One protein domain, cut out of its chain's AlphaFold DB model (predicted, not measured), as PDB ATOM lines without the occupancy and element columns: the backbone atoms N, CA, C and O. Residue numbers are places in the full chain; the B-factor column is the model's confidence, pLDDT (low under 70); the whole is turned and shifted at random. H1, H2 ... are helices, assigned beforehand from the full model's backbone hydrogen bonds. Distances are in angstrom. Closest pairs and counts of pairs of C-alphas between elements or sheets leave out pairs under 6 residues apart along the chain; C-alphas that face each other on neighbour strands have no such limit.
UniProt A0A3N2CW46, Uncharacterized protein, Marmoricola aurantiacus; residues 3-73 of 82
ATOM      1  N   LEU A   3      -0.668  40.526  15.069       46.03
ATOM      2  CA  LEU A   3      -0.911  39.381  14.179       46.03
ATOM      3  C   LEU A   3       0.331  38.960  13.378       46.03
ATOM      4  O   LEU A   3       0.546  37.769  13.166       46.03
ATOM      5  N   SER A   4       1.184  39.911  12.994       50.66
ATOM      6  CA  SER A   4       2.415  39.646  12.235       50.66
ATOM      7  C   SER A   4       3.436  38.840  13.049       50.66
ATOM      8  O   SER A   4       4.070  37.932  12.521       50.66
ATOM      9  N   GLN A   5       3.542  39.118  14.354       51.38
ATOM     10  CA  GLN A   5       4.421  38.375  15.265       51.38
ATOM     11  C   GLN A   5       3.904  36.948  15.515       51.38
ATOM     12  O   GLN A   5       4.698  36.012  15.599       51.38
ATOM     13  N   LEU A   6       2.579  36.755  15.552       45.16
ATOM     14  CA  LEU A   6       1.965  35.428  15.681       45.16
ATOM     15  C   LEU A   6       2.189  34.554  14.432       45.16
ATOM     16  O   LEU A   6       2.394  33.346  14.546       45.16
ATOM     17  N   ALA A   7       2.169  35.158  13.238       49.31
ATOM     18  CA  ALA A   7       2.448  34.461  11.983       49.31
ATOM     19  C   ALA A   7       3.928  34.055  11.858       49.31
ATOM     20  O   ALA A   7       4.212  32.928  11.451       49.31
ATOM     21  N   ALA A   8       4.857  34.918  12.287       50.00
ATOM     22  CA  ALA A   8       6.284  34.596  12.353       50.00
ATOM     23  C   ALA A   8       6.570  33.460  13.355       50.00
ATOM     24  O   ALA A   8       7.317  32.531  13.054       50.00
ATOM     25  N   ALA A   9       5.888  33.454  14.507       49.00
ATOM     26  CA  ALA A   9       6.005  32.376  15.490       49.00
ATOM     27  C   ALA A   9       5.524  31.012  14.954       49.00
ATOM     28  O   ALA A   9       6.068  29.979  15.341       49.00
ATOM     29  N   LYS A  10       4.547  30.989  14.033       46.12
ATOM     30  CA  LYS A  10       4.027  29.757  13.410       46.12
ATOM     31  C   LYS A  10       4.959  29.148  12.354       46.12
ATOM     32  O   LYS A  10       4.782  27.984  12.009       46.12
ATOM     33  N   GLN A  11       5.926  29.914  11.848       47.72
ATOM     34  CA  GLN A  11       6.947  29.428  10.912       47.72
ATOM     35  C   GLN A  11       8.212  28.938  11.614       47.72
ATOM     36  O   GLN A  11       9.088  28.385  10.949       47.72
ATOM     37  N   ARG A  12       8.317  29.090  12.945       51.94
ATOM     38  CA  ARG A  12       9.439  28.509  13.680       51.94
ATOM     39  C   ARG A  12       9.389  26.992  13.515       51.94
ATOM     40  O   ARG A  12       8.414  26.370  13.938       51.94
ATOM     41  N   PRO A  13      10.407  26.385  12.889       53.47
ATOM     42  CA  PRO A  13      10.388  24.964  12.603       53.47
ATOM     43  C   PRO A  13      10.406  24.192  13.926       53.47
ATOM     44  O   PRO A  13      11.411  24.156  14.641       53.47
ATOM     45  N   VAL A  14       9.257  23.608  14.266       53.22
ATOM     46  CA  VAL A  14       9.053  22.829  15.488       53.22
ATOM     47  C   VAL A  14      10.049  21.668  15.476       53.22
ATOM     48  O   VAL A  14      10.076  20.876  14.538       53.22
ATOM     49  N   GLY A  15      10.919  21.611  16.486       65.50
ATOM     50  CA  GLY A  15      11.960  20.586  16.610       65.50
ATOM     51  C   GLY A  15      13.379  21.024  16.237       65.50
ATOM     52  O   GLY A  15      14.298  20.247  16.456       65.50
ATOM     53  N   ARG A  16      13.619  22.243  15.734       75.62
ATOM     54  CA  ARG A  16      14.989  22.739  15.488       75.62
ATOM     55  C   ARG A  16      15.605  23.397  16.731       75.62
ATOM     56  O   ARG A  16      14.910  24.025  17.521       75.62
ATOM     57  N   CYS A  17      16.924  23.257  16.911       86.19
ATOM     58  CA  CYS A  17      17.638  23.932  18.005       86.19
ATOM     59  C   CYS A  17      17.742  25.448  17.764       86.19
ATOM     60  O   CYS A  17      17.596  25.899  16.630       86.19
ATOM     61  N   GLN A  18      18.049  26.229  18.806       86.19
ATOM     62  CA  GLN A  18      18.140  27.696  18.711       86.19
ATOM     63  C   GLN A  18      19.121  28.171  17.628       86.19
ATOM     64  O   GLN A  18      18.829  29.137  16.938       86.19
ATOM     65  N   VAL A  19      20.229  27.453  17.408       88.38
ATOM     66  CA  VAL A  19      21.192  27.769  16.336       88.38
ATOM     67  C   VAL A  19      20.581  27.561  14.955       88.38
ATOM     68  O   VAL A  19      20.687  28.424  14.099       88.38
ATOM     69  N   CYS A  20      19.875  26.448  14.742       86.88
ATOM     70  CA  CYS A  20      19.165  26.207  13.488       86.88
ATOM     71  C   CYS A  20      18.080  27.258  13.213       86.88
ATOM     72  O   CYS A  20      17.770  27.504  12.054       86.88
ATOM     73  N   ILE A  21      17.455  27.806  14.260       85.62
ATOM     74  CA  ILE A  21      16.476  28.890  14.130       85.62
ATOM     75  C   ILE A  21      17.206  30.176  13.740       85.62
ATOM     76  O   ILE A  21      16.838  30.785  12.743       85.62
ATOM     77  N   ALA A  22      18.284  30.524  14.445       86.12
ATOM     78  CA  ALA A  22      19.092  31.699  14.131       86.12
ATOM     79  C   ALA A  22      19.623  31.660  12.688       86.12
ATOM     80  O   ALA A  22      19.434  32.605  11.943       86.12
ATOM     81  N   LEU A  23      20.156  30.527  12.228       85.38
ATOM     82  CA  LEU A  23      20.635  30.368  10.847       85.38
ATOM     83  C   LEU A  23      19.554  30.531   9.764       85.38
ATOM     84  O   LEU A  23      19.903  30.672   8.594       85.38
ATOM     85  N   VAL A  24      18.270  30.438  10.123       85.00
ATOM     86  CA  VAL A  24      17.134  30.668   9.214       85.00
ATOM     87  C   VAL A  24      16.602  32.097   9.335       85.00
ATOM     88  O   VAL A  24      16.135  32.644   8.343       85.00
ATOM     89  N   GLU A  25      16.636  32.676  10.537       84.75
ATOM     90  CA  GLU A  25      16.143  34.033  10.808       84.75
ATOM     91  C   GLU A  25      17.164  35.121  10.405       84.75
ATOM     92  O   GLU A  25      16.752  36.237  10.095       84.75
ATOM     93  N   LEU A  26      18.465  34.807  10.366       84.31
ATOM     94  CA  LEU A  26      19.526  35.745   9.986       84.31
ATOM     95  C   LEU A  26      19.632  35.967   8.466       84.31
ATOM     96  O   LEU A  26      19.363  35.050   7.678       84.31
ATOM     97  N   PRO A  27      20.128  37.146   8.043       86.44
ATOM     98  CA  PRO A  27      20.641  37.376   6.695       86.44
ATOM     99  C   PRO A  27      21.658  36.307   6.257       86.44
ATOM    100  O   PRO A  27      22.362  35.708   7.070       86.44
ATOM    101  N   SER A  28      21.731  36.029   4.950       84.88
ATOM    102  CA  SER A  28      22.533  34.909   4.419       84.88
ATOM    103  C   SER A  28      24.037  35.042   4.692       84.88
ATOM    104  O   SER A  28      24.719  34.038   4.890       84.88
ATOM    105  N   ASP A  29      24.546  36.268   4.701       87.50
ATOM    106  CA  ASP A  29      25.921  36.638   5.031       87.50
ATOM    107  C   ASP A  29      26.232  36.431   6.518       87.50
ATOM    108  O   ASP A  29      27.208  35.755   6.852       87.50
ATOM    109  N   GLU A  30      25.364  36.900   7.413       86.06
ATOM    110  CA  GLU A  30      25.506  36.685   8.859       86.06
ATOM    111  C   GLU A  30      25.385  35.201   9.231       86.06
ATOM    112  O   GLU A  30      26.180  34.671  10.011       86.06
ATOM    113  N   ALA A  31      24.446  34.482   8.613       87.00
ATOM    114  CA  ALA A  31      24.301  33.043   8.796       87.00
ATOM    115  C   ALA A  31      25.546  32.273   8.316       87.00
ATOM    116  O   ALA A  31      25.907  31.247   8.903       87.00
ATOM    117  N   ALA A  32      26.212  32.733   7.252       88.19
ATOM    118  CA  ALA A  32      27.469  32.151   6.789       88.19
ATOM    119  C   ALA A  32      28.618  32.435   7.770       88.19
ATOM    120  O   ALA A  32      29.365  31.511   8.101       88.19
ATOM    121  N   ALA A  33      28.718  33.664   8.286       89.88
ATOM    122  CA  ALA A  33      29.707  34.032   9.297       89.88
ATOM    123  C   ALA A  33      29.540  33.198  10.578       89.88
ATOM    124  O   ALA A  33      30.501  32.592  11.055       89.88
ATOM    125  N   LEU A  34      28.307  33.056  11.077       88.56
ATOM    126  CA  LEU A  34      28.016  32.228  12.247       88.56
ATOM    127  C   LEU A  34      28.412  30.761  12.024       88.56
ATOM    128  O   LEU A  34      29.010  30.147  12.908       88.56
ATOM    129  N   ARG A  35      28.126  30.193  10.842       89.94
ATOM    130  CA  ARG A  35      28.569  28.829  10.493       89.94
ATOM    131  C   ARG A  35      30.087  28.699  10.500       89.94
ATOM    132  O   ARG A  35      30.591  27.707  11.020       89.94
ATOM    133  N   GLN A  36      30.811  29.676   9.953       90.25
ATOM    134  CA  GLN A  36      32.276  29.666   9.948       90.25
ATOM    135  C   GLN A  36      32.841  29.706  11.369       90.25
ATOM    136  O   GLN A  36      33.677  28.873  11.711       90.25
ATOM    137  N   MET A  37      32.328  30.587  12.231       90.12
ATOM    138  CA  MET A  37      32.773  30.647  13.628       90.12
ATOM    139  C   MET A  37      32.438  29.353  14.387       90.12
ATOM    140  O   MET A  37      33.254  28.826  15.145       90.12
ATOM    141  N   LEU A  38      31.259  28.771  14.143       90.00
ATOM    142  CA  LEU A  38      30.874  27.474  14.703       90.00
ATOM    143  C   LEU A  38      31.720  26.311  14.182       90.00
ATOM    144  O   LEU A  38      31.855  25.325  14.899       90.00
ATOM    145  N   ALA A  39      32.311  26.407  12.993       89.88
ATOM    146  CA  ALA A  39      33.244  25.420  12.450       89.88
ATOM    147  C   ALA A  39      34.689  25.625  12.950       89.88
ATOM    148  O   ALA A  39      35.445  24.661  13.035       89.88
ATOM    149  N   ASP A  40      35.062  26.843  13.349       90.31
ATOM    150  CA  ASP A  40      36.446  27.197  13.681       90.31
ATOM    151  C   ASP A  40      36.885  26.768  15.103       90.31
ATOM    152  O   ASP A  40      36.477  27.388  16.092       90.31
ATOM    153  N   PRO A  41      37.766  25.757  15.255       86.88
ATOM    154  CA  PRO A  41      38.229  25.271  16.555       86.88
ATOM    155  C   PRO A  41      38.915  26.325  17.435       86.88
ATOM    156  O   PRO A  41      39.003  26.094  18.642       86.88
ATOM    157  N   ALA A  42      39.367  27.454  16.878       88.81
ATOM    158  CA  ALA A  42      39.951  28.551  17.646       88.81
ATOM    159  C   ALA A  42      38.934  29.226  18.581       88.81
ATOM    160  O   ALA A  42      39.312  29.699  19.652       88.81
ATOM    161  N   TRP A  43      37.647  29.220  18.222       86.50
ATOM    162  CA  TRP A  43      36.589  29.810  19.037       86.50
ATOM    163  C   TRP A  43      36.048  28.827  20.072       86.50
ATOM    164  O   TRP A  43      35.599  27.716  19.736       86.50
ATOM    165  N   ARG A  44      36.002  29.261  21.341       91.56
ATOM    166  CA  ARG A  44      35.250  28.556  22.385       91.56
ATOM    167  C   ARG A  44      33.771  28.906  22.283       91.56
ATOM    168  O   ARG A  44      33.396  30.058  22.093       91.56
ATOM    169  N   TYR A  45      32.905  27.916  22.485       91.50
ATOM    170  CA  TYR A  45      31.457  28.131  22.398       91.50
ATOM    171  C   TYR A  45      30.914  29.097  23.460       91.50
ATOM    172  O   TYR A  45      29.906  29.748  23.218       91.50
ATOM    173  N   THR A  46      31.562  29.202  24.623       90.06
ATOM    174  CA  THR A  46      31.206  30.190  25.654       90.06
ATOM    175  C   THR A  46      31.535  31.612  25.204       90.06
ATOM    176  O   THR A  46      30.691  32.483  25.324       90.06
ATOM    177  N   GLU A  47      32.702  31.826  24.593       90.31
ATOM    178  CA  GLU A  47      33.105  33.137  24.056       90.31
ATOM    179  C   GLU A  47      32.182  33.570  22.912       90.31
ATOM    180  O   GLU A  47      31.765  34.721  22.848       90.31
ATOM    181  N   LEU A  48      31.800  32.627  22.046       88.81
ATOM    182  CA  LEU A  48      30.791  32.850  21.008       88.81
ATOM    183  C   LEU A  48      29.420  33.207  21.591       88.81
ATOM    184  O   LEU A  48      28.772  34.128  21.109       88.81
ATOM    185  N   SER A  49      28.982  32.491  22.626       90.88
ATOM    186  CA  SER A  49      27.729  32.772  23.335       90.88
ATOM    187  C   SER A  49      27.723  34.186  23.920       90.88
ATOM    188  O   SER A  49      26.729  34.893  23.787       90.88
ATOM    189  N   ASP A  50      28.829  34.603  24.538       89.25
ATOM    190  CA  ASP A  50      28.965  35.931  25.138       89.25
ATOM    191  C   ASP A  50      29.013  37.029  24.068       89.25
ATOM    192  O   ASP A  50      28.359  38.060  24.218       89.25
ATOM    193  N   ALA A  51      29.720  36.796  22.957       88.19
ATOM    194  CA  ALA A  51      29.768  37.723  21.829       88.19
ATOM    195  C   ALA A  51      28.382  37.929  21.197       88.19
ATOM    196  O   ALA A  51      27.972  39.066  20.978       88.19
ATOM    197  N   LEU A  52      27.630  36.844  20.983       86.44
ATOM    198  CA  LEU A  52      26.253  36.903  20.482       86.44
ATOM    199  C   LEU A  52      25.298  37.574  21.477       86.44
ATOM    200  O   LEU A  52      24.338  38.212  21.065       86.44
ATOM    201  N   ALA A  53      25.537  37.435  22.783       86.50
ATOM    202  CA  ALA A  53      24.732  38.088  23.814       86.50
ATOM    203  C   ALA A  53      25.024  39.591  23.948       86.50
ATOM    204  O   ALA A  53      24.159  40.346  24.390       86.50
ATOM    205  N   ALA A  54      26.247  40.013  23.618       86.56
ATOM    206  CA  ALA A  54      26.658  41.414  23.634       86.56
ATOM    207  C   ALA A  54      26.146  42.194  22.412       86.56
ATOM    208  O   ALA A  54      26.015  43.420  22.477       86.56
ATOM    209  N   ASP A  55      25.853  41.491  21.320       82.38
ATOM    210  CA  ASP A  55      25.261  42.062  20.121       82.38
ATOM    211  C   ASP A  55      23.781  42.407  20.363       82.38
ATOM    212  O   ASP A  55      22.949  41.549  20.661       82.38
ATOM    213  N   LYS A  56      23.450  43.699  20.266       73.38
ATOM    214  CA  LYS A  56      22.089  44.207  20.497       73.38
ATOM    215  C   LYS A  56      21.149  43.928  19.331       73.38
ATOM    216  O   LYS A  56      19.934  43.962  19.530       73.38
ATOM    217  N   ASP A  57      21.705  43.683  18.151       73.69
ATOM    218  CA  ASP A  57      20.956  43.403  16.935       73.69
ATOM    219  C   ASP A  57      20.674  41.900  16.791       73.69
ATOM    220  O   ASP A  57      19.820  41.497  15.999       73.69
ATOM    221  N   TYR A  58      21.304  41.067  17.628       72.81
ATOM    222  CA  TYR A  58      21.093  39.627  17.639       72.81
ATOM    223  C   TYR A  58      19.906  39.236  18.546       72.81
ATOM    224  O   TYR A  58      19.972  39.333  19.773       72.81
ATOM    225  N   PRO A  59      18.784  38.746  17.985       65.94
ATOM    226  CA  PRO A  59      17.519  38.638  18.718       65.94
ATOM    227  C   PRO A  59      17.437  37.426  19.662       65.94
ATOM    228  O   PRO A  59      16.448  37.266  20.384       65.94
ATOM    229  N   LEU A  60      18.427  36.529  19.636       74.44
ATOM    230  CA  LEU A  60      18.382  35.238  20.319       74.44
ATOM    231  C   LEU A  60      19.630  35.015  21.169       74.44
ATOM    232  O   LEU A  60      20.728  34.842  20.652       74.44
ATOM    233  N   HIS A  61      19.433  34.891  22.478       81.94
ATOM    234  CA  HIS A  61      20.475  34.388  23.364       81.94
ATOM    235  C   HIS A  61      20.625  32.869  23.188       81.94
ATOM    236  O   HIS A  61      19.673  32.112  23.412       81.94
ATOM    237  N   ILE A  62      21.814  32.420  22.779       87.31
ATOM    238  CA  ILE A  62      22.117  31.009  22.524       87.31
ATOM    239  C   ILE A  62      23.244  30.564  23.450       87.31
ATOM    240  O   ILE A  62      24.387  30.961  23.265       87.31
ATOM    241  N   ASN A  63      22.934  29.668  24.387       88.44
ATOM    242  CA  ASN A  63      23.931  29.132  25.312       88.44
ATOM    243  C   ASN A  63      25.058  28.376  24.584       88.44
ATOM    244  O   ASN A  63      24.806  27.615  23.642       88.44
ATOM    245  N   GLY A  64      26.279  28.466  25.118       87.44
ATOM    246  CA  GLY A  64      27.462  27.748  24.617       87.44
ATOM    247  C   GLY A  64      27.266  26.235  24.436       87.44
ATOM    248  O   GLY A  64      27.719  25.657  23.447       87.44
ATOM    249  N   ASP A  65      26.512  25.582  25.322       89.38
ATOM    250  CA  ASP A  65      26.186  24.156  25.186       89.38
ATOM    251  C   ASP A  65      25.330  23.849  23.950       89.38
ATOM    252  O   ASP A  65      25.469  22.790  23.331       89.38
ATOM    253  N   VAL A  66      24.430  24.764  23.582       89.19
ATOM    254  CA  VAL A  66      23.567  24.629  22.403       89.19
ATOM    255  C   VAL A  66      24.391  24.836  21.134       89.19
ATOM    256  O   VAL A  66      24.266  24.028  20.211       89.19
ATOM    257  N   LEU A  67      25.287  25.831  21.125       90.19
ATOM    258  CA  LEU A  67      26.267  26.048  20.052       90.19
ATOM    259  C   LEU A  67      27.125  24.793  19.834       90.19
ATOM    260  O   LEU A  67      27.208  24.281  18.717       90.19
ATOM    261  N   GLY A  68      27.670  24.220  20.910       89.50
ATOM    262  CA  GLY A  68      28.490  23.013  20.836       89.50
ATOM    263  C   GLY A  68      27.725  21.757  20.409       89.50
ATOM    264  O   GLY A  68      28.262  20.927  19.670       89.50
ATOM    265  N   LYS A  69      26.465  21.586  20.840       89.50
ATOM    266  CA  LYS A  69      25.601  20.489  20.365       89.50
ATOM    267  C   LYS A  69      25.290  20.628  18.878       89.50
ATOM    268  O   LYS A  69      25.332  19.620  18.178       89.50
ATOM    269  N   HIS A  70      24.998  21.839  18.408       90.00
ATOM    270  CA  HIS A  70      24.745  22.094  16.994       90.00
ATOM    271  C   HIS A  70      25.995  21.833  16.153       90.00
ATOM    272  O   HIS A  70      25.933  20.998  15.265       90.00
ATOM    273  N   ALA A  71      27.140  22.431  16.497       88.69
ATOM    274  CA  ALA A  71      28.385  22.262  15.746       88.69
ATOM    275  C   ALA A  71      28.794  20.786  15.586       88.69
ATOM    276  O   ALA A  71      29.287  20.393  14.534       88.69
ATOM    277  N   ARG A  72      28.526  19.944  16.591       88.81
ATOM    278  CA  ARG A  72      28.827  18.500  16.569       88.81
ATOM    279  C   ARG A  72      27.743  17.630  15.910       88.81
ATOM    280  O   ARG A  72      27.806  16.407  16.042       88.81
ATOM    281  N   GLY A  73      26.710  18.212  15.298       86.56
ATOM    282  CA  GLY A  73      25.591  17.466  14.704       86.56
ATOM    283  C   GLY A  73      24.670  16.771  15.708       86.56
ATOM    284  O   GLY A  73      23.879  15.915  15.333       86.56
TER     285      GLY A  73
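Overview. This is residues 3 to 73 of the 82 residues of an uncharacterized protein of Marmoricola aurantiacus (UniProt A0A3N2CW46). Four short helices, H2 to H5, pack mostly crosswise into a small head, and H1 lies away from it at the end of an arm that makes much of the length. In the head, H2 and H3 form a hairpin, and H5 meets H2, H3 and H4. The printed part has 71 residues with five named helices, H1 to H5 in chain order, and no named strand: the class is all helix. It is compact, with a radius of gyration of the C-alphas of 12.5 A, yet elongated in outline, spanning 42 by 26 by 21 A.

Arrangement. Start at the longest helix, H3, residues 28 to 39. With residues 31 to 34 alone it touches H2, residues 18 to 25; the closest C-alphas, of Leu 23 and Ala 31, are 5.0 A apart. The two form a helical hairpin, opposite ways at a shallow tilt of 25 degrees. With residues 38 to 39 alone, H3 touches the hub H5, residues 64 to 71, about perpendicular at 81 degrees; the closest C-alphas are those of Leu 38 and Ala 71, 5.9 A. H5 touches H2 at a steep tilt of 67 degrees, closest at C-alphas 19 and 67, 6.5 A. It also touches H4, residues 45 to 54, at a steep tilt of 66 degrees, closest at C-alphas 45 and 64, 4.6 A. H1, residues 3 to 10, touches no helix. Every O i to N i+4 pair is within hydrogen-bond range in H1, H3, H4 and H5; in H2, 3 of 4 are.

Along the chain. Find C-alpha 28 at (22.533, 34.909, 4.419); from there H3 runs 16.4 A to C-alpha 39. H4 runs 14.2 A. H1 begins at (-0.911, 39.381, 14.179), and H5 ends at C-alpha 71, (28.385, 22.262, 15.746).

Size, cuts and confidence. The C-alphas farthest apart, of Leu 3 and Ala 42, are 42.4 A apart. The printed part has no cut, and no link is long. Look for pLDDT under 70 at residues 3 to 15 and residue 59.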